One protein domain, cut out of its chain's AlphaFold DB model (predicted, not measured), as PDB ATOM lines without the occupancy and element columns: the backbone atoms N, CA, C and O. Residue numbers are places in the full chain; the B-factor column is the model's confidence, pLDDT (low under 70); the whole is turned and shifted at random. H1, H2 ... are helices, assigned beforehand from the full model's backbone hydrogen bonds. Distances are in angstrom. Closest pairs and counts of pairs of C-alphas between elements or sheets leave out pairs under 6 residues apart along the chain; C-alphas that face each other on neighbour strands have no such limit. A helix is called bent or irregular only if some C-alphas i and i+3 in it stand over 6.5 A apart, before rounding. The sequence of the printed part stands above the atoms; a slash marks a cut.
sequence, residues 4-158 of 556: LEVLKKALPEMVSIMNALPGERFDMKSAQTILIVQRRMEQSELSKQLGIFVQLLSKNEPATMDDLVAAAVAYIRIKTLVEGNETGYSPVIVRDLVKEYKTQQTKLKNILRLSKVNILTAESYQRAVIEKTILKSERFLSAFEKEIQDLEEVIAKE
ATOM      1  N   LEU A   4      -3.701  47.347  30.073       87.00
ATOM      2  CA  LEU A   4      -5.137  47.356  29.766       87.00
ATOM      3  C   LEU A   4      -5.450  48.120  28.475       87.00
ATOM      4  O   LEU A   4      -6.271  47.664  27.687       87.00
ATOM      5  N   GLU A   5      -4.779  49.242  28.214       86.12
ATOM      6  CA  GLU A   5      -4.967  50.004  26.969       86.12
ATOM      7  C   GLU A   5      -4.488  49.221  25.745       86.12
ATOM      8  O   GLU A   5      -5.141  49.234  24.702       86.12
ATOM      9  N   VAL A   6      -3.373  48.497  25.877       88.88
ATOM     10  CA  VAL A   6      -2.873  47.624  24.805       88.88
ATOM     11  C   VAL A   6      -3.872  46.500  24.524       88.88
ATOM     12  O   VAL A   6      -4.169  46.223  23.362       88.88
ATOM     13  N   LEU A   7      -4.434  45.882  25.568       90.19
ATOM     14  CA  LEU A   7      -5.442  44.830  25.413       90.19
ATOM     15  C   LEU A   7      -6.749  45.359  24.821       90.19
ATOM     16  O   LEU A   7      -7.301  44.698  23.947       90.19
ATOM     17  N   LYS A   8      -7.204  46.561  25.206       89.38
ATOM     18  CA  LYS A   8      -8.379  47.211  24.596       89.38
ATOM     19  C   LYS A   8      -8.240  47.329  23.083       89.38
ATOM     20  O   LYS A   8      -9.171  46.987  22.362       89.38
ATOM     21  N   LYS A   9      -7.060  47.733  22.601       87.69
ATOM     22  CA  LYS A   9      -6.766  47.817  21.160       87.69
ATOM     23  C   LYS A   9      -6.714  46.449  20.474       87.69
ATOM     24  O   LYS A   9      -6.990  46.362  19.283       87.69
ATOM     25  N   ALA A  10      -6.385  45.385  21.207       88.69
ATOM     26  CA  ALA A  10      -6.320  44.023  20.677       88.69
ATOM     27  C   ALA A  10      -7.678  43.290  20.674       88.69
ATOM     28  O   ALA A  10      -7.851  42.360  19.885       88.69
ATOM     29  N   LEU A  11      -8.650  43.697  21.507       88.88
ATOM     30  CA  LEU A  11      -9.969  43.046  21.605       88.88
ATOM     31  C   LEU A  11     -10.669  42.843  20.246       88.88
ATOM     32  O   LEU A  11     -11.148  41.727  20.010       88.88
ATOM     33  N   PRO A  12     -10.699  43.832  19.324       86.62
ATOM     34  CA  PRO A  12     -11.326  43.653  18.015       86.62
ATOM     35  C   PRO A  12     -10.684  42.552  17.168       86.62
ATOM     36  O   PRO A  12     -11.365  41.939  16.355       86.62
ATOM     37  N   GLU A  13      -9.390  42.272  17.345       88.19
ATOM     38  CA  GLU A  13      -8.721  41.169  16.650       88.19
ATOM     39  C   GLU A  13      -8.971  39.829  17.357       88.19
ATOM     40  O   GLU A  13      -9.184  38.805  16.704       88.19
ATOM     41  N   MET A  14      -9.008  39.824  18.694       90.88
ATOM     42  CA  MET A  14      -9.226  38.612  19.490       90.88
ATOM     43  C   MET A  14     -10.596  37.969  19.251       90.88
ATOM     44  O   MET A  14     -10.696  36.743  19.306       90.88
ATOM     45  N   VAL A  15     -11.623  38.758  18.906       88.69
ATOM     46  CA  VAL A  15     -12.973  38.252  18.588       88.69
ATOM     47  C   VAL A  15     -12.981  37.234  17.441       88.69
ATOM     48  O   VAL A  15     -13.892  36.412  17.359       88.69
ATOM     49  N   SER A  16     -11.951  37.235  16.585       87.88
ATOM     50  CA  SER A  16     -11.790  36.280  15.481       87.88
ATOM     51  C   SER A  16     -11.826  34.814  15.930       87.88
ATOM     52  O   SER A  16     -12.201  33.949  15.136       87.88
ATOM     53  N   ILE A  17     -11.541  34.523  17.208       90.50
ATOM     54  CA  ILE A  17     -11.684  33.175  17.776       90.50
ATOM     55  C   ILE A  17     -13.109  32.624  17.640       90.50
ATOM     56  O   ILE A  17     -13.297  31.424  17.442       90.50
ATOM     57  N   MET A  18     -14.118  33.500  17.669       87.50
ATOM     58  CA  MET A  18     -15.520  33.118  17.494       87.50
ATOM     59  C   MET A  18     -15.786  32.556  16.091       87.50
ATOM     60  O   MET A  18     -16.666  31.711  15.910       87.50
ATOM     61  N   ASN A  19     -14.965  32.940  15.110       84.75
ATOM     62  CA  ASN A  19     -15.088  32.539  13.712       84.75
ATOM     63  C   ASN A  19     -14.141  31.398  13.313       84.75
ATOM     64  O   ASN A  19     -14.427  30.715  12.333       84.75
ATOM     65  N   ALA A  20     -13.100  31.111  14.100       87.06
ATOM     66  CA  ALA A  20     -12.148  30.027  13.840       87.06
ATOM     67  C   ALA A  20     -12.836  28.659  13.656       87.06
ATOM     68  O   ALA A  20     -13.877  28.397  14.269       87.06
ATOM     69  N   LEU A  21     -12.266  27.783  12.823       86.06
ATOM     70  CA  LEU A  21     -12.787  26.440  12.565       86.06
ATOM     71  C   LEU A  21     -11.860  25.349  13.116       86.06
ATOM     72  O   LEU A  21     -10.637  25.487  13.083       86.06
ATOM     73  N   PRO A  22     -12.422  24.230  13.604       86.31
ATOM     74  CA  PRO A  22     -11.619  23.116  14.086       86.31
ATOM     75  C   PRO A  22     -10.830  22.472  12.937       86.31
ATOM     76  O   PRO A  22     -11.366  22.196  11.855       86.31
ATOM     77  N   GLY A  23      -9.559  22.172  13.205       83.44
ATOM     78  CA  GLY A  23      -8.624  21.610  12.232       83.44
ATOM     79  C   GLY A  23      -7.907  22.649  11.368       83.44
ATOM     80  O   GLY A  23      -7.154  22.256  10.478       83.44
ATOM     81  N   GLU A  24      -8.095  23.941  11.636       84.88
ATOM     82  CA  GLU A  24      -7.314  25.032  11.048       84.88
ATOM     83  C   GLU A  24      -6.349  25.619  12.083       84.88
ATOM     84  O   GLU A  24      -6.546  25.492  13.295       84.88
ATOM     85  N   ARG A  25      -5.269  26.240  11.609       85.56
ATOM     86  CA  ARG A  25      -4.363  26.999  12.473       85.56
ATOM     87  C   ARG A  25      -4.999  28.355  12.782       85.56
ATOM     88  O   ARG A  25      -5.547  28.990  11.888       85.56
ATOM     89  N   PHE A  26      -4.911  28.786  14.036       86.81
ATOM     90  CA  PHE A  26      -5.392  30.094  14.464       86.81
ATOM     91  C   PHE A  26      -4.215  31.062  14.602       86.81
ATOM     92  O   PHE A  26      -3.328  30.835  15.422       86.81
ATOM     93  N   ASP A  27      -4.212  32.133  13.809       82.81
ATOM     94  CA  ASP A  27      -3.159  33.150  13.796       82.81
ATOM     95  C   ASP A  27      -3.766  34.557  13.923       82.81
ATOM     96  O   ASP A  27      -4.847  34.834  13.404       82.81
ATOM     97  N   MET A  28      -3.045  35.463  14.589       85.94
ATOM     98  CA  MET A  28      -3.394  36.885  14.702       85.94
ATOM     99  C   MET A  28      -2.132  37.753  14.700       85.94
ATOM    100  O   MET A  28      -1.079  37.335  15.192       85.94
ATOM    101  N   LYS A  29      -2.229  38.980  14.185       86.38
ATOM    102  CA  LYS A  29      -1.126  39.950  14.119       86.38
ATOM    103  C   LYS A  29      -0.648  40.337  15.516       86.38
ATOM    104  O   LYS A  29       0.556  40.386  15.758       86.38
ATOM    105  N   SER A  30      -1.572  40.533  16.454       86.19
ATOM    106  CA  SER A  30      -1.248  40.932  17.831       86.19
ATOM    107  C   SER A  30      -0.772  39.784  18.731       86.19
ATOM    108  O   SER A  30      -0.590  39.996  19.931       86.19
ATOM    109  N   ALA A  31      -0.521  38.579  18.199       86.38
ATOM    110  CA  ALA A  31      -0.185  37.402  19.011       86.38
ATOM    111  C   ALA A  31       1.046  37.626  19.908       86.38
ATOM    112  O   ALA A  31       1.019  37.317  21.102       86.38
ATOM    113  N   GLN A  32       2.118  38.203  19.354       86.06
ATOM    114  CA  GLN A  32       3.328  38.502  20.126       86.06
ATOM    115  C   GLN A  32       3.088  39.595  21.171       86.06
ATOM    116  O   GLN A  32       3.589  39.488  22.290       86.06
ATOM    117  N   THR A  33       2.293  40.613  20.838       88.56
ATOM    118  CA  THR A  33       1.930  41.695  21.759       88.56
ATOM    119  C   THR A  33       1.188  41.144  22.973       88.56
ATOM    120  O   THR A  33       1.586  41.415  24.105       88.56
ATOM    121  N   ILE A  34       0.177  40.299  22.757       89.88
ATOM    122  CA  ILE A  34      -0.609  39.669  23.829       89.88
ATOM    123  C   ILE A  34       0.280  38.775  24.708       89.88
ATOM    124  O   ILE A  34       0.193  38.838  25.934       89.88
ATOM    125  N   LEU A  35       1.187  37.995  24.106       88.69
ATOM    126  CA  LEU A  35       2.153  37.165  24.837       88.69
ATOM    127  C   LEU A  35       3.094  38.012  25.717       88.69
ATOM    128  O   LEU A  35       3.384  37.639  26.854       88.69
ATOM    129  N   ILE A  36       3.577  39.151  25.213       88.81
ATOM    130  CA  ILE A  36       4.437  40.064  25.979       88.81
ATOM    131  C   ILE A  36       3.661  40.691  27.139       88.81
ATOM    132  O   ILE A  36       4.183  40.731  28.253       88.81
ATOM    133  N   VAL A  37       2.427  41.147  26.895       90.00
ATOM    134  CA  VAL A  37       1.559  41.724  27.931       90.00
ATOM    135  C   VAL A  37       1.300  40.700  29.033       90.00
ATOM    136  O   VAL A  37       1.588  40.975  30.196       90.00
ATOM    137  N   GLN A  38       0.882  39.483  28.677       91.12
ATOM    138  CA  GLN A  38       0.615  38.405  29.632       91.12
ATOM    139  C   GLN A  38       1.814  38.116  30.551       91.12
ATOM    140  O   GLN A  38       1.629  37.903  31.746       91.12
ATOM    141  N   ARG A  39       3.044  38.143  30.019       88.19
ATOM    142  CA  ARG A  39       4.275  37.891  30.794       88.19
ATOM    143  C   ARG A  39       4.667  39.028  31.736       88.19
ATOM    144  O   ARG A  39       5.419  38.782  32.675       88.19
ATOM    145  N   ARG A  40       4.240  40.258  31.449       88.88
ATOM    146  CA  ARG A  40       4.550  41.451  32.254       88.88
ATOM    147  C   ARG A  40       3.525  41.698  33.353       88.88
ATOM    148  O   ARG A  40       3.869  42.302  34.362       88.88
ATOM    149  N   MET A  41       2.296  41.230  33.158       87.50
ATOM    150  CA  MET A  41       1.220  41.400  34.124       87.50
ATOM    151  C   MET A  41       1.456  40.606  35.410       87.50
ATOM    152  O   MET A  41       1.920  39.463  35.391       87.50
ATOM    153  N   GLU A  42       1.043  41.193  36.531       87.31
ATOM    154  CA  GLU A  42       0.952  40.487  37.807       87.31
ATOM    155  C   GLU A  42      -0.047  39.320  37.735       87.31
ATOM    156  O   GLU A  42      -0.950  39.278  36.889       87.31
ATOM    157  N   GLN A  43       0.116  38.356  38.646       89.12
ATOM    158  CA  GLN A  43      -0.767  37.196  38.749       89.12
ATOM    159  C   GLN A  43      -2.180  37.640  39.146       89.12
ATOM    160  O   GLN A  43      -2.461  37.906  40.310       89.12
ATOM    161  N   SER A  44      -3.062  37.694  38.157       91.56
ATOM    162  CA  SER A  44      -4.458  38.120  38.265       91.56
ATOM    163  C   SER A  44      -5.360  37.202  37.441       91.56
ATOM    164  O   SER A  44      -4.873  36.409  36.627       91.56
ATOM    165  N   GLU A  45      -6.676  37.291  37.619       92.56
ATOM    166  CA  GLU A  45      -7.648  36.579  36.785       92.56
ATOM    167  C   GLU A  45      -7.447  36.911  35.303       92.56
ATOM    168  O   GLU A  45      -7.400  35.988  34.489       92.56
ATOM    169  N   LEU A  46      -7.220  38.183  34.959       93.50
ATOM    170  CA  LEU A  46      -6.933  38.598  33.584       93.50
ATOM    171  C   LEU A  46      -5.667  37.916  33.033       93.50
ATOM    172  O   LEU A  46      -5.700  37.359  31.935       93.50
ATOM    173  N   SER A  47      -4.579  37.859  33.811       93.62
ATOM    174  CA  SER A  47      -3.344  37.158  33.413       93.62
ATOM    175  C   SER A  47      -3.561  35.650  33.209       93.62
ATOM    176  O   SER A  47      -3.046  35.070  32.248       93.62
ATOM    177  N   LYS A  48      -4.384  35.008  34.053       94.56
ATOM    178  CA  LYS A  48      -4.756  33.589  33.898       94.56
ATOM    179  C   LYS A  48      -5.532  33.347  32.602       94.56
ATOM    180  O   LYS A  48      -5.210  32.408  31.877       94.56
ATOM    181  N   GLN A  49      -6.527  34.184  32.298       96.06
ATOM    182  CA  GLN A  49      -7.324  34.038  31.074       96.06
ATOM    183  C   GLN A  49      -6.486  34.303  29.820       96.06
ATOM    184  O   GLN A  49      -6.549  33.526  28.867       96.06
ATOM    185  N   LEU A  50      -5.623  35.325  29.843       94.19
ATOM    186  CA  LEU A  50      -4.648  35.558  28.776       94.19
ATOM    187  C   LEU A  50      -3.726  34.352  28.588       94.19
ATOM    188  O   LEU A  50      -3.439  33.985  27.456       94.19
ATOM    189  N   GLY A  51      -3.311  33.697  29.675       93.56
ATOM    190  CA  GLY A  51      -2.530  32.462  29.617       93.56
ATOM    191  C   GLY A  51      -3.232  31.348  28.835       93.56
ATOM    192  O   GLY A  51      -2.608  30.736  27.972       93.56
ATOM    193  N   ILE A  52      -4.526  31.122  29.084       94.31
ATOM    194  CA  ILE A  52      -5.337  30.134  28.346       94.31
ATOM    195  C   ILE A  52      -5.428  30.519  26.865       94.31
ATOM    196  O   ILE A  52      -5.197  29.689  25.990       94.31
ATOM    197  N   PHE A  53      -5.702  31.789  26.568       94.56
ATOM    198  CA  PHE A  53      -5.813  32.262  25.189       94.56
ATOM    199  C   PHE A  53      -4.479  32.151  24.423       94.56
ATOM    200  O   PHE A  53      -4.431  31.716  23.273       94.56
ATOM    201  N   VAL A  54      -3.363  32.473  25.080       92.19
ATOM    202  CA  VAL A  54      -2.006  32.408  24.518       92.19
ATOM    203  C   VAL A  54      -1.540  30.974  24.252       92.19
ATOM    204  O   VAL A  54      -0.721  30.765  23.351       92.19
ATOM    205  N   GLN A  55      -2.057  29.977  24.977       90.69
ATOM    206  CA  GLN A  55      -1.769  28.569  24.676       90.69
ATOM    207  C   GLN A  55      -2.212  28.197  23.260       90.69
ATOM    208  O   GLN A  55      -1.456  27.529  22.556       90.69
ATOM    209  N   LEU A  56      -3.377  28.685  22.816       91.56
ATOM    210  CA  LEU A  56      -3.834  28.497  21.440       91.56
ATOM    211  C   LEU A  56      -2.908  29.212  20.446       91.56
ATOM    212  O   LEU A  56      -2.480  28.606  19.469       91.56
ATOM    213  N   LEU A  57      -2.540  30.467  20.726       87.06
ATOM    214  CA  LEU A  57      -1.673  31.275  19.853       87.06
ATOM    215  C   LEU A  57      -0.263  30.704  19.673       87.06
ATOM    216  O   LEU A  57       0.387  30.935  18.659       87.06
ATOM    217  N   SER A  58       0.231  29.988  20.682       84.50
ATOM    218  CA  SER A  58       1.579  29.414  20.679       84.50
ATOM    219  C   SER A  58       1.625  28.017  20.052       84.50
ATOM    220  O   SER A  58       2.702  27.423  19.951       84.50
ATOM    221  N   LYS A  59       0.470  27.461  19.666       83.50
ATOM    222  CA  LYS A  59       0.362  26.112  19.120       83.50
ATOM    223  C   LYS A  59       0.724  26.124  17.633       83.50
ATOM    224  O   LYS A  59       0.134  26.846  16.840       83.50
ATOM    225  N   ASN A  60       1.689  25.290  17.247       77.94
ATOM    226  CA  ASN A  60       2.071  25.108  15.837       77.94
ATOM    227  C   ASN A  60       1.187  24.084  15.100       77.94
ATOM    228  O   ASN A  60       1.333  23.899  13.893       77.94
ATOM    229  N   GLU A  61       0.301  23.402  15.824       85.00
ATOM    230  CA  GLU A  61      -0.617  22.389  15.302       85.00
ATOM    231  C   GLU A  61      -2.013  22.980  15.049       85.00
ATOM    232  O   GLU A  61      -2.369  23.984  15.673       85.00
ATOM    233  N   PRO A  62      -2.829  22.354  14.180       88.38
ATOM    234  CA  PRO A  62      -4.218  22.753  13.993       88.38
ATOM    235  C   PRO A  62      -5.007  22.763  15.308       88.38
ATOM    236  O   PRO A  62      -4.885  21.848  16.126       88.38
ATOM    237  N   ALA A  63      -5.846  23.781  15.491       88.94
ATOM    238  CA  ALA A  63      -6.659  23.934  16.686       88.94
ATOM    239  C   ALA A  63      -7.715  22.822  16.762       88.94
ATOM    240  O   ALA A  63      -8.491  22.599  15.825       88.94
ATOM    241  N   THR A  64      -7.756  22.118  17.889       92.19
ATOM    242  CA  THR A  64      -8.819  21.155  18.188       92.19
ATOM    243  C   THR A  64     -10.073  21.885  18.660       92.19
ATOM    244  O   THR A  64     -10.023  23.051  19.051       92.19
ATOM    245  N   MET A  65     -11.216  21.195  18.656       93.00
ATOM    246  CA  MET A  65     -12.462  21.773  19.169       93.00
ATOM    247  C   MET A  65     -12.320  22.234  20.628       93.00
ATOM    248  O   MET A  65     -12.808  23.304  20.974       93.00
ATOM    249  N   ASP A  66     -11.625  21.461  21.465       92.50
ATOM    250  CA  ASP A  66     -11.443  21.795  22.880       92.50
ATOM    251  C   ASP A  66     -10.528  23.016  23.067       92.50
ATOM    252  O   ASP A  66     -10.810  23.855  23.923       92.50
ATOM    253  N   ASP A  67      -9.495  23.175  22.224       92.44
ATOM    254  CA  ASP A  67      -8.661  24.386  22.235       92.44
ATOM    255  C   ASP A  67      -9.506  25.631  21.912       92.44
ATOM    256  O   ASP A  67      -9.404  26.653  22.592       92.44
ATOM    257  N   LEU A  68     -10.368  25.536  20.891       93.62
ATOM    258  CA  LEU A  68     -11.239  26.638  20.472       93.62
ATOM    259  C   LEU A  68     -12.267  26.994  21.552       93.62
ATOM    260  O   LEU A  68     -12.489  28.173  21.810       93.62
ATOM    261  N   VAL A  69     -12.865  25.993  22.208       94.88
ATOM    262  CA  VAL A  69     -13.809  26.205  23.318       94.88
ATOM    263  C   VAL A  69     -13.117  26.919  24.481       94.88
ATOM    264  O   VAL A  69     -13.637  27.918  24.979       94.88
ATOM    265  N   ALA A  70     -11.938  26.445  24.894       94.75
ATOM    266  CA  ALA A  70     -11.185  27.052  25.988       94.75
ATOM    267  C   ALA A  70     -10.794  28.505  25.673       94.75
ATOM    268  O   ALA A  70     -10.957  29.388  26.516       94.75
ATOM    269  N   ALA A  71     -10.336  28.768  24.447       94.56
ATOM    270  CA  ALA A  71      -9.975  30.108  24.005       94.56
ATOM    271  C   ALA A  71     -11.191  31.042  23.888       94.56
ATOM    272  O   ALA A  71     -11.085  32.208  24.256       94.56
ATOM    273  N   ALA A  72     -12.350  30.552  23.438       95.19
ATOM    274  CA  ALA A  72     -13.574  31.350  23.355       95.19
ATOM    275  C   ALA A  72     -14.094  31.762  24.745       95.19
ATOM    276  O   ALA A  72     -14.429  32.927  24.962       95.19
ATOM    277  N   VAL A  73     -14.092  30.834  25.711       96.31
ATOM    278  CA  VAL A  73     -14.421  31.124  27.120       96.31
ATOM    279  C   VAL A  73     -13.439  32.144  27.704       96.31
ATOM    280  O   VAL A  73     -13.852  33.137  28.306       96.31
ATOM    281  N   ALA A  74     -12.137  31.941  27.481       95.94
ATOM    282  CA  ALA A  74     -11.110  32.869  27.940       95.94
ATOM    283  C   ALA A  74     -11.270  34.262  27.315       95.94
ATOM    284  O   ALA A  74     -11.160  35.258  28.023       95.94
ATOM    285  N   TYR A  75     -11.581  34.346  26.019       95.81
ATOM    286  CA  TYR A  75     -11.807  35.609  25.319       95.81
ATOM    287  C   TYR A  75     -12.947  36.418  25.940       95.81
ATOM    288  O   TYR A  75     -12.748  37.594  26.229       95.81
ATOM    289  N   ILE A  76     -14.108  35.803  26.194       95.69
ATOM    290  CA  ILE A  76     -15.250  36.506  26.802       95.69
ATOM    291  C   ILE A  76     -14.860  37.069  28.169       95.69
ATOM    292  O   ILE A  76     -15.078  38.245  28.450       95.69
ATOM    293  N   ARG A  77     -14.186  36.258  28.987       95.81
ATOM    294  CA  ARG A  77     -13.680  36.681  30.294       95.81
ATOM    295  C   ARG A  77     -12.665  37.827  30.195       95.81
ATOM    296  O   ARG A  77     -12.729  38.752  31.002       95.81
ATOM    297  N   ILE A  78     -11.747  37.782  29.223       95.44
ATOM    298  CA  ILE A  78     -10.779  38.859  28.953       95.44
ATOM    299  C   ILE A  78     -11.511  40.135  28.546       95.44
ATOM    300  O   ILE A  78     -11.236  41.184  29.119       95.44
ATOM    301  N   LYS A  79     -12.454  40.045  27.601       94.50
ATOM    302  CA  LYS A  79     -13.250  41.178  27.119       94.50
ATOM    303  C   LYS A  79     -13.932  41.895  28.283       94.50
ATOM    304  O   LYS A  79     -13.709  43.089  28.450       94.50
ATOM    305  N   THR A  80     -14.669  41.173  29.129       93.38
ATOM    306  CA  THR A  80     -15.395  41.779  30.258       93.38
ATOM    307  C   THR A  80     -14.456  42.466  31.254       93.38
ATOM    308  O   THR A  80     -14.738  43.574  31.700       93.38
ATOM    309  N   LEU A  81     -13.319  41.844  31.584       93.31
ATOM    310  CA  LEU A  81     -12.324  42.429  32.492       93.31
ATOM    311  C   LEU A  81     -11.699  43.707  31.906       93.31
ATOM    312  O   LEU A  81     -11.619  44.736  32.574       93.31
ATOM    313  N   VAL A  82     -11.305  43.659  30.632       92.31
ATOM    314  CA  VAL A  82     -10.659  44.773  29.927       92.31
ATOM    315  C   VAL A  82     -11.623  45.949  29.717       92.31
ATOM    316  O   VAL A  82     -11.231  47.099  29.917       92.31
ATOM    317  N   GLU A  83     -12.881  45.688  29.357       89.19
ATOM    318  CA  GLU A  83     -13.924  46.717  29.236       89.19
ATOM    319  C   GLU A  83     -14.289  47.324  30.598       89.19
ATOM    320  O   GLU A  83     -14.510  48.532  30.692       89.19
ATOM    321  N   GLY A  84     -14.268  46.512  31.659       88.19
ATOM    322  CA  GLY A  84     -14.474  46.947  33.039       88.19
ATOM    323  C   GLY A  84     -13.290  47.681  33.677       88.19
ATOM    324  O   GLY A  84     -13.423  48.154  34.801       88.19
ATOM    325  N   ASN A  85     -12.144  47.802  32.991       89.38
ATOM    326  CA  ASN A  85     -10.885  48.309  33.562       89.38
ATOM    327  C   ASN A  85     -10.441  47.561  34.840       89.38
ATOM    328  O   ASN A  85      -9.784  48.138  35.707       89.38
ATOM    329  N   GLU A  86     -10.766  46.273  34.953       90.56
ATOM    330  CA  GLU A  86     -10.414  45.439  36.102       90.56
ATOM    331  C   GLU A  86      -9.488  44.287  35.691       90.56
ATOM    332  O   GLU A  86      -9.517  43.780  34.571       90.56
ATOM    333  N   THR A  87      -8.642  43.840  36.618       90.06
ATOM    334  CA  THR A  87      -7.783  42.655  36.435       90.06
ATOM    335  C   THR A  87      -8.314  41.424  37.181       90.06
ATOM    336  O   THR A  87      -7.823  40.315  36.958       90.06
ATOM    337  N   GLY A  88      -9.333  41.611  38.029       91.06
ATOM    338  CA  GLY A  88      -9.986  40.604  38.867       91.06
ATOM    339  C   GLY A  88     -11.514  40.668  38.770       91.06
ATOM    340  O   GLY A  88     -12.066  41.586  38.174       91.06
ATOM    341  N   TYR A  89     -12.206  39.685  39.349       89.88
ATOM    342  CA  TYR A  89     -13.672  39.638  39.340       89.88
ATOM    343  C   TYR A  89     -14.271  40.345  40.560       89.88
ATOM    344  O   TYR A  89     -14.346  39.760  41.642       89.88
ATOM    345  N   SER A  90     -14.749  41.577  40.382       87.56
ATOM    346  CA  SER A  90     -15.682  42.206  41.322       87.56
ATOM    347  C   SER A  90     -17.125  41.703  41.111       87.56
ATOM    348  O   SER A  90     -17.452  41.192  40.035       87.56
ATOM    349  N   PRO A  91     -18.043  41.873  42.086       85.25
ATOM    350  CA  PRO A  91     -19.455  41.510  41.909       85.25
ATOM    351  C   PRO A  91     -20.139  42.206  40.723       85.25
ATOM    352  O   PRO A  91     -21.131  41.702  40.198       85.25
ATOM    353  N   VAL A  92     -19.632  43.373  40.305       87.00
ATOM    354  CA  VAL A  92     -20.109  44.085  39.112       87.00
ATOM    355  C   VAL A  92     -19.647  43.348  37.855       87.00
ATOM    356  O   VAL A  92     -20.495  42.917  37.077       87.00
ATOM    357  N   ILE A  93     -18.344  43.066  37.733       91.38
ATOM    358  CA  ILE A  93     -17.782  42.318  36.596       91.38
ATOM    359  C   ILE A  93     -18.414  40.932  36.460       91.38
ATOM    360  O   ILE A  93     -18.665  40.484  35.348       91.38
ATOM    361  N   VAL A  94     -18.711  40.240  37.564       89.44
ATOM    362  CA  VAL A  94     -19.383  38.929  37.516       89.44
ATOM    363  C   VAL A  94     -20.768  39.030  36.862       89.44
ATOM    364  O   VAL A  94     -21.140  38.164  36.071       89.44
ATOM    365  N   ARG A  95     -21.534  40.092  37.144       88.44
ATOM    366  CA  ARG A  95     -22.841  40.318  36.503       88.44
ATOM    367  C   ARG A  95     -22.691  40.695  35.036       88.44
ATOM    368  O   ARG A  95     -23.445  40.180  34.211       88.44
ATOM    369  N   ASP A  96     -21.717  41.540  34.716       89.69
ATOM    370  CA  ASP A  96     -21.423  41.929  33.335       89.69
ATOM    371  C   ASP A  96     -20.949  40.729  32.508       89.69
ATOM    372  O   ASP A  96     -21.340  40.572  31.355       89.69
ATOM    373  N   LEU A  97     -20.210  39.803  33.124       93.31
ATOM    374  CA  LEU A  97     -19.781  38.555  32.501       93.31
ATOM    375  C   LEU A  97     -20.975  37.645  32.178       93.31
ATOM    376  O   LEU A  97     -21.052  37.097  31.081       93.31
ATOM    377  N   VAL A  98     -21.941  37.510  33.097       91.56
ATOM    378  CA  VAL A  98     -23.187  36.764  32.835       91.56
ATOM    379  C   VAL A  98     -23.979  37.400  31.692       91.56
ATOM    380  O   VAL A  98     -24.487  36.678  30.832       91.56
ATOM    381  N   LYS A  99     -24.087  38.736  31.665       91.56
ATOM    382  CA  LYS A  99     -24.742  39.457  30.566       91.56
ATOM    383  C   LYS A  99     -24.048  39.184  29.234       91.56
ATOM    384  O   LYS A  99     -24.706  38.752  28.295       91.56
ATOM    385  N   GLU A 100     -22.728  39.336  29.179       93.62
ATOM    386  CA  GLU A 100     -21.956  39.112  27.957       93.62
ATOM    387  C   GLU A 100     -22.075  37.659  27.468       93.62
ATOM    388  O   GLU A 100     -22.299  37.436  26.279       93.62
ATOM    389  N   TYR A 101     -22.025  36.653  28.351       94.38
ATOM    390  CA  TYR A 101     -22.275  35.266  27.941       94.38
ATOM    391  C   TYR A 101     -23.680  35.071  27.357       94.38
ATOM    392  O   TYR A 101     -23.822  34.371  26.351       94.38
ATOM    393  N   LYS A 102     -24.717  35.692  27.936       91.62
ATOM    394  CA  LYS A 102     -26.086  35.643  27.389       91.62
ATOM    395  C   LYS A 102     -26.157  36.299  26.009       91.62
ATOM    396  O   LYS A 102     -26.760  35.723  25.102       91.62
ATOM    397  N   THR A 103     -25.478  37.428  25.813       91.56
ATOM    398  CA  THR A 103     -25.332  38.060  24.496       91.56
ATOM    399  C   THR A 103     -24.670  37.104  23.504       91.56
ATOM    400  O   THR A 103     -25.236  36.836  22.445       91.56
ATOM    401  N   GLN A 104     -23.539  36.486  23.855       91.62
ATOM    402  CA  GLN A 104     -22.846  35.531  22.977       91.62
ATOM    403  C   GLN A 104     -23.671  34.265  22.689       91.62
ATOM    404  O   GLN A 104     -23.636  33.748  21.571       91.62
ATOM    405  N   GLN A 105     -24.474  33.779  23.640       92.25
ATOM    406  CA  GLN A 105     -25.418  32.686  23.386       92.25
ATOM    407  C   GLN A 105     -26.460  33.063  22.331       92.25
ATOM    408  O   GLN A 105     -26.759  32.257  21.446       92.25
ATOM    409  N   THR A 106     -27.008  34.275  22.404       88.69
ATOM    410  CA  THR A 106     -27.943  34.790  21.397       88.69
ATOM    411  C   THR A 106     -27.293  34.808  20.012       88.69
ATOM    412  O   THR A 106     -27.869  34.272  19.062       88.69
ATOM    413  N   LYS A 107     -26.043  35.278  19.906       89.00
ATOM    414  CA  LYS A 107     -25.281  35.263  18.645       89.00
ATOM    415  C   LYS A 107     -25.084  33.866  18.080       89.00
ATOM    416  O   LYS A 107     -25.330  33.626  16.901       89.00
ATOM    417  N   LEU A 108     -24.680  32.914  18.916       90.62
ATOM    418  CA  LEU A 108     -24.472  31.534  18.480       90.62
ATOM    419  C   LEU A 108     -25.779  30.867  18.038       90.62
ATOM    420  O   LEU A 108     -25.782  30.122  17.057       90.62
ATOM    421  N   LYS A 109     -26.906  31.163  18.700       90.06
ATOM    422  CA  LYS A 109     -28.235  30.709  18.258       90.06
ATOM    423  C   LYS A 109     -28.599  31.291  16.889       90.06
ATOM    424  O   LYS A 109     -29.070  30.542  16.032       90.06
ATOM    425  N   ASN A 110     -28.310  32.572  16.656       88.00
ATOM    426  CA  ASN A 110     -28.498  33.230  15.359       88.00
ATOM    427  C   ASN A 110     -27.628  32.581  14.263       88.00
ATOM    428  O   ASN A 110     -28.139  32.217  13.203       88.00
ATOM    429  N   ILE A 111     -26.341  32.327  14.538       87.44
ATOM    430  CA  ILE A 111     -25.434  31.612  13.618       87.44
ATOM    431  C   ILE A 111     -25.984  30.225  13.287       87.44
ATOM    432  O   ILE A 111     -26.027  29.843  12.117       87.44
ATOM    433  N   LEU A 112     -26.427  29.462  14.292       87.62
ATOM    434  CA  LEU A 112     -27.004  28.134  14.080       87.62
ATOM    435  C   LEU A 112     -28.261  28.186  13.218       87.62
ATOM    436  O   LEU A 112     -28.431  27.332  12.344       87.62
ATOM    437  N   ARG A 113     -29.131  29.174  13.443       86.31
ATOM    438  CA  ARG A 113     -30.344  29.384  12.649       86.31
ATOM    439  C   ARG A 113     -30.000  29.605  11.178       86.31
ATOM    440  O   ARG A 113     -30.510  28.866  10.337       86.31
ATOM    441  N   LEU A 114     -29.114  30.557  10.883       85.25
ATOM    442  CA  LEU A 114     -28.702  30.885   9.515       85.25
ATOM    443  C   LEU A 114     -27.948  29.729   8.846       85.25
ATOM    444  O   LEU A 114     -28.279  29.335   7.728       85.25
ATOM    445  N   SER A 115     -27.015  29.101   9.565       84.81
ATOM    446  CA  SER A 115     -26.235  27.957   9.072       84.81
ATOM    447  C   SER A 115     -27.129  26.777   8.680       84.81
ATOM    448  O   SER A 115     -26.941  26.173   7.623       84.81
ATOM    449  N   LYS A 116     -28.151  26.469   9.493       82.88
ATOM    450  CA  LYS A 116     -29.125  25.401   9.206       82.88
ATOM    451  C   LYS A 116     -30.012  25.706   7.998       82.88
ATOM    452  O   LYS A 116     -30.489  24.772   7.365       82.88
ATOM    453  N   VAL A 117     -30.242  26.977   7.672       79.38
ATOM    454  CA  VAL A 117     -30.967  27.367   6.453       79.38
ATOM    455  C   VAL A 117     -30.050  27.264   5.235       79.38
ATOM    456  O   VAL A 117     -30.431  26.662   4.234       79.38
ATOM    457  N   ASN A 118     -28.819  27.768   5.333       80.19
ATOM    458  CA  ASN A 118     -27.858  27.760   4.229       80.19
ATOM    459  C   ASN A 118     -27.440  26.354   3.785       80.19
ATOM    460  O   ASN A 118     -27.190  26.133   2.603       80.19
ATOM    461  N   ILE A 119     -27.384  25.381   4.702       81.50
ATOM    462  CA  ILE A 119     -26.999  24.004   4.357       81.50
ATOM    463  C   ILE A 119     -27.935  23.359   3.316       81.50
ATOM    464  O   ILE A 119     -27.532  22.428   2.622       81.50
ATOM    465  N   LEU A 120     -29.177  23.846   3.197       74.81
ATOM    466  CA  LEU A 120     -30.187  23.315   2.277       74.81
ATOM    467  C   LEU A 120     -29.852  23.594   0.806       74.81
ATOM    468  O   LEU A 120     -30.283  22.840  -0.064       74.81
ATOM    469  N   THR A 121     -29.098  24.660   0.533       71.25
ATOM    470  CA  THR A 121     -28.768  25.130  -0.821       71.25
ATOM    471  C   THR A 121     -27.266  25.114  -1.117       71.25
ATOM    472  O   THR A 121     -26.864  25.452  -2.227       71.25
ATOM    473  N   ALA A 122     -26.439  24.710  -0.148       76.94
ATOM    474  CA  ALA A 122     -24.983  24.696  -0.255       76.94
ATOM    475  C   ALA A 122     -24.446  23.512  -1.081       76.94
ATOM    476  O   ALA A 122     -24.921  22.377  -0.973       76.94
ATOM    477  N   GLU A 123     -23.386  23.764  -1.852       76.56
ATOM    478  CA  GLU A 123     -22.631  22.718  -2.549       76.56
ATOM    479  C   GLU A 123     -21.867  21.814  -1.561       76.56
ATOM    480  O   GLU A 123     -21.631  22.180  -0.410       76.56
ATOM    481  N   SER A 124     -21.437  20.624  -1.997       77.69
ATOM    482  CA  SER A 124     -20.838  19.594  -1.124       77.69
ATOM    483  C   SER A 124     -19.639  20.081  -0.299       77.69
ATOM    484  O   SER A 124     -19.521  19.729   0.874       77.69
ATOM    485  N   TYR A 125     -18.774  20.917  -0.878       75.88
ATOM    486  CA  TYR A 125     -17.640  21.515  -0.167       75.88
ATOM    487  C   TYR A 125     -18.090  22.543   0.885       75.88
ATOM    488  O   TYR A 125     -17.662  22.481   2.037       75.88
ATOM    489  N   GLN A 126     -18.997  23.452   0.518       76.75
ATOM    490  CA  GLN A 126     -19.546  24.462   1.431       76.75
ATOM    491  C   GLN A 126     -20.313  23.814   2.587       76.75
ATOM    492  O   GLN A 126     -20.218  24.254   3.729       76.75
ATOM    493  N   ARG A 127     -21.014  22.713   2.309       83.75
ATOM    494  CA  ARG A 127     -21.746  21.928   3.298       83.75
ATOM    495  C   ARG A 127     -20.842  21.394   4.408       83.75
ATOM    496  O   ARG A 127     -21.194  21.537   5.574       83.75
ATOM    497  N   ALA A 128     -19.662  20.869   4.075       83.44
ATOM    498  CA  ALA A 128     -18.707  20.382   5.073       83.44
ATOM    499  C   ALA A 128     -18.201  21.502   6.004       83.44
ATOM    500  O   ALA A 128     -18.000  21.279   7.198       83.44
ATOM    501  N   VAL A 129     -18.016  22.717   5.475       84.50
ATOM    502  CA  VAL A 129     -17.635  23.895   6.270       84.50
ATOM    503  C   VAL A 129     -18.786  24.327   7.184       84.50
ATOM    504  O   VAL A 129     -18.578  24.505   8.382       84.50
ATOM    505  N   ILE A 130     -20.010  24.415   6.653       83.00
ATOM    506  CA  ILE A 130     -21.212  24.769   7.425       83.00
ATOM    507  C   ILE A 130     -21.454  23.761   8.559       83.00
ATOM    508  O   ILE A 130     -21.757  24.160   9.682       83.00
ATOM    509  N   GLU A 131     -21.271  22.462   8.311       87.56
ATOM    510  CA  GLU A 131     -21.404  21.414   9.332       87.56
ATOM    511  C   GLU A 131     -20.375  21.571  10.463       87.56
ATOM    512  O   GLU A 131     -20.727  21.436  11.638       87.56
ATOM    513  N   LYS A 132     -19.124  21.938  10.144       87.62
ATOM    514  CA  LYS A 132     -18.114  22.278  11.163       87.62
ATOM    515  C   LYS A 132     -18.508  23.516  11.969       87.62
ATOM    516  O   LYS A 132     -18.351  23.504  13.190       87.62
ATOM    517  N   THR A 133     -19.032  24.556  11.318       87.94
ATOM    518  CA  THR A 133     -19.525  25.768  11.992       87.94
ATOM    519  C   THR A 133     -20.673  25.445  12.943       87.94
ATOM    520  O   THR A 133     -20.650  25.896  14.084       87.94
ATOM    521  N   ILE A 134     -21.636  24.620  12.518       88.00
ATOM    522  CA  ILE A 134     -22.754  24.172  13.363       88.00
ATOM    523  C   ILE A 134     -22.227  23.438  14.597       88.00
ATOM    524  O   ILE A 134     -22.556  23.820  15.719       88.00
ATOM    525  N   LEU A 135     -21.360  22.441  14.400       90.31
ATOM    526  CA  LEU A 135     -20.805  21.653  15.498       90.31
ATOM    527  C   LEU A 135     -20.022  22.524  16.491       90.31
ATOM    528  O   LEU A 135     -20.149  22.351  17.704       90.31
ATOM    529  N   LYS A 136     -19.224  23.475  15.991       93.00
ATOM    530  CA  LYS A 136     -18.499  24.441  16.825       93.00
ATOM    531  C   LYS A 136     -19.458  25.304  17.638       93.00
ATOM    532  O   LYS A 136     -19.300  25.408  18.851       93.00
ATOM    533  N   SER A 137     -20.451  25.906  16.987       91.56
ATOM    534  CA  SER A 137     -21.396  26.804  17.649       91.56
ATOM    535  C   SER A 137     -22.216  26.084  18.723       91.56
ATOM    536  O   SER A 137     -22.449  26.649  19.788       91.56
ATOM    537  N   GLU A 138     -22.586  24.817  18.504       92.56
ATOM    538  CA  GLU A 138     -23.230  23.976  19.524       92.56
ATOM    539  C   GLU A 138     -22.306  23.719  20.725       92.56
ATOM    540  O   GLU A 138     -22.734  23.846  21.873       92.56
ATOM    541  N   ARG A 139     -21.019  23.433  20.485       93.88
ATOM    542  CA  ARG A 139     -20.029  23.239  21.558       93.88
ATOM    543  C   ARG A 139     -19.781  24.508  22.368       93.88
ATOM    544  O   ARG A 139     -19.697  24.427  23.592       93.88
ATOM    545  N   PHE A 140     -19.698  25.661  21.709       94.88
ATOM    546  CA  PHE A 140     -19.544  26.950  22.385       94.88
ATOM    547  C   PHE A 140     -20.776  27.267  23.237       94.88
ATOM    548  O   PHE A 140     -20.629  27.638  24.397       94.88
ATOM    549  N   LEU A 141     -21.988  27.036  22.711       93.12
ATOM    550  CA  LEU A 141     -23.230  27.229  23.465       93.12
ATOM    551  C   LEU A 141     -23.259  26.415  24.756       93.12
ATOM    552  O   LEU A 141     -23.552  26.977  25.810       93.12
ATOM    553  N   SER A 142     -22.928  25.122  24.687       94.00
ATOM    554  CA  SER A 142     -22.897  24.261  25.874       94.00
ATOM    555  C   SER A 142     -21.859  24.720  26.900       94.00
ATOM    556  O   SER A 142     -22.122  24.669  28.101       94.00
ATOM    557  N   ALA A 143     -20.690  25.186  26.450       94.38
ATOM    558  CA  ALA A 143     -19.670  25.725  27.345       94.38
ATOM    559  C   ALA A 143     -20.145  27.015  28.032       94.38
ATOM    560  O   ALA A 143     -20.025  27.139  29.247       94.38
ATOM    561  N   PHE A 144     -20.743  27.942  27.281       95.94
ATOM    562  CA  PHE A 144     -21.237  29.209  27.828       95.94
ATOM    563  C   PHE A 144     -22.437  29.013  28.758       95.94
ATOM    564  O   PHE A 144     -22.561  29.720  29.750       95.94
ATOM    565  N   GLU A 145     -23.310  28.041  28.481       92.56
ATOM    566  CA  GLU A 145     -24.425  27.705  29.374       92.56
ATOM    567  C   GLU A 145     -23.932  27.209  30.734       92.56
ATOM    568  O   GLU A 145     -24.433  27.648  31.768       92.56
ATOM    569  N   LYS A 146     -22.901  26.359  30.733       93.06
ATOM    570  CA  LYS A 146     -22.256  25.902  31.963       93.06
ATOM    571  C   LYS A 146     -21.629  27.066  32.738       93.06
ATOM    572  O   LYS A 146     -21.832  27.178  33.940       93.06
ATOM    573  N   GLU A 147     -20.918  27.953  32.046       93.75
ATOM    574  CA  GLU A 147     -20.301  29.141  32.651       93.75
ATOM    575  C   GLU A 147     -21.336  30.075  33.297       93.75
ATOM    576  O   GLU A 147     -21.125  30.552  34.410       93.75
ATOM    577  N   ILE A 148     -22.479  30.305  32.641       91.19
ATOM    578  CA  ILE A 148     -23.579  31.098  33.211       91.19
ATOM    579  C   ILE A 148     -24.116  30.438  34.483       91.19
ATOM    580  O   ILE A 148     -24.277  31.128  35.486       91.19
ATOM    581  N   GLN A 149     -24.372  29.126  34.460       91.12
ATOM    582  CA  GLN A 149     -24.876  28.393  35.627       91.12
ATOM    583  C   GLN A 149     -23.913  28.508  36.817       91.12
ATOM    584  O   GLN A 149     -24.339  28.847  37.922       91.12
ATOM    585  N   ASP A 150     -22.616  28.307  36.575       89.69
ATOM    586  CA  ASP A 150     -21.578  28.405  37.602       89.69
ATOM    587  C   ASP A 150     -21.510  29.828  38.204       89.69
ATOM    588  O   ASP A 150     -21.405  29.992  39.421       89.69
ATOM    589  N   LEU A 151     -21.617  30.876  37.375       89.94
ATOM    590  CA  LEU A 151     -21.588  32.274  37.830       89.94
ATOM    591  C   LEU A 151     -22.877  32.697  38.550       89.94
ATOM    592  O   LEU A 151     -22.816  33.398  39.562       89.94
ATOM    593  N   GLU A 152     -24.046  32.270  38.073       89.12
ATOM    594  CA  GLU A 152     -25.331  32.554  38.721       89.12
ATOM    595  C   GLU A 152     -25.418  31.892  40.106       89.12
ATOM    596  O   GLU A 152     -25.946  32.498  41.044       89.12
ATOM    597  N   GLU A 153     -24.825  30.706  40.286       87.50
ATOM    598  CA  GLU A 153     -24.667  30.094  41.607       87.50
ATOM    599  C   GLU A 153     -23.806  30.933  42.559       87.50
ATOM    600  O   GLU A 153     -24.117  31.015  43.751       87.50
ATOM    601  N   VAL A 154     -22.722  31.539  42.062       80.62
ATOM    602  CA  VAL A 154     -21.865  32.431  42.860       80.62
ATOM    603  C   VAL A 154     -22.655  33.669  43.287       80.62
ATOM    604  O   VAL A 154     -22.682  33.984  44.476       80.62
ATOM    605  N   ILE A 155     -23.379  34.303  42.358       80.62
ATOM    606  CA  ILE A 155     -24.229  35.471  42.644       80.62
ATOM    607  C   ILE A 155     -25.318  35.125  43.672       80.62
ATOM    608  O   ILE A 155     -25.582  35.904  44.587       80.62
ATOM    609  N   ALA A 156     -25.956  33.957  43.558       76.69
ATOM    610  CA  ALA A 156     -27.021  33.535  44.469       76.69
ATOM    611  C   ALA A 156     -26.535  33.282  45.909       76.69
ATOM    612  O   ALA A 156     -27.333  33.366  46.847       76.69
ATOM    613  N   LYS A 157     -25.242  32.975  46.087       74.00
ATOM    614  CA  LYS A 157     -24.595  32.746  47.390       74.00
ATOM    615  C   LYS A 157     -24.111  34.049  48.051       74.00
ATOM    616  O   LYS A 157     -23.789  34.023  49.240       74.00
ATOM    617  N   GLU A 158     -24.100  35.183  47.344       60.34
ATOM    618  CA  GLU A 158     -23.792  36.495  47.930       60.34
ATOM    619  C   GLU A 158     -24.981  37.043  48.752       60.34
ATOM    620  O   GLU A 158     -26.135  36.989  48.311       60.34
TER     621      GLU A 158
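AT A GLANCE: This is residues 4 to 158 of the 556 residues of an uncharacterized protein of uncultured Clostridium sp (UniProt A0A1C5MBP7). A long helical hairpin, H6 folded back beside H5, makes one side of the domain, and H4 crosses it slantwise on its inner side, in the middle of the whole. On the other side of H4 lies a group of shorter helices: H3 and H1 pack on H4, and H2 packs on H3, farthest from the long hairpin. The printed part has 155 residues with six named helices, H1 to H6 in order along the chain, and no named strand; the class is all helix. It is compact, with a radius of gyration of the C-alphas of 16.3 A, and the C-alphas span 49 by 38 by 22 A.

IN THESE COORDINATES: The longest helix is H6, residues 124 to 157, 50.4 A from first to last C-alpha; C-alpha 124 is at (-20.838, 19.594, -1.124) and C-alpha 157 at (-24.595, 32.746, 47.390). H5 is residues 91 to 118, 41.0 A long, and H4 is residues 65 to 83, 26.9 A long. H3 spans residues 45 to 57 over 18.7 A, and H2 spans residues 31 to 40 over 14.6 A. H1 is residues 4 to 18, 21.5 A long, with C-alpha 4 at (-5.137, 47.356, 29.766). H1 is irregular, but only just: C-alphas 9 and 12 are 6.9 A apart, and its line is a rough one.

HOW THE PARTS SIT: H6 and H5 touch and form a helical hairpin, with a shallow tilt of 23 degrees, opposite ways; their closest C-alphas are those of Val 98 and Ile 148, 5.7 A apart. H4 is the hub, touching four other helices. It touches H6 with residues 65 to 73 alone, at a steep tilt of 52 degrees and the same way; the closest C-alphas are those of Val 69 and Phe 140, 5.9 A apart. It touches H5 with residues 76 to 81 alone, at a steep tilt of 46 degrees, opposite ways; the closest C-alphas are those of Thr 80 and Leu 97, 5.9 A apart. H3 and H4 form a helical hairpin at a steep tilt of 39 degrees, opposite ways, and touch with the C-alphas of Phe 53 and Ala 71 closest, at 4.8 A. H1 touches H4, opposite ways, at a shallow tilt of 33 degrees, only just short of steep; the closest C-alphas are those of Leu 4 and Val 82, 6.1 A apart. H2 and H3 form a helical hairpin, opposite ways, at a shallow tilt of 34 degrees, only just short of steep, and touch with the C-alphas of Gln 38 and Ser 47 closest, at 5.6 A. H1 and H2 are close but not clearly touching, the C-alphas of Leu 7 and Ile 34 being closest at 7.2 A, and H1 and H3 are near each other. H1, H2 and H3 are each apart from H5 and from H6. Of the helix pairs that touch, part are aligned, at a shallow tilt, and part are crossed. In H2, H4, H5 and H6 every O i to N i+4 pair is within hydrogen-bond range; in H3 8 of 9 pairs are, and in H1 6 of 11.

THE WHOLE: The two C-alphas farthest apart, those of Glu 123 and Glu 158, are 52.3 A apart, and the first and last printed C-alphas are 28.2 A apart. The printed part has no cut. The link from H1 to H2, residues 19 to 30, is long, and its C-alphas lie 10 to 17 A from the mean of the C-alphas. The links from H2 to H3 and from H5 to H6 are tight; those from H3 to H4 and from H4 to H5 are short. The mean pLDDT of the printed part is 88.5, and residue 158 alone is under 70.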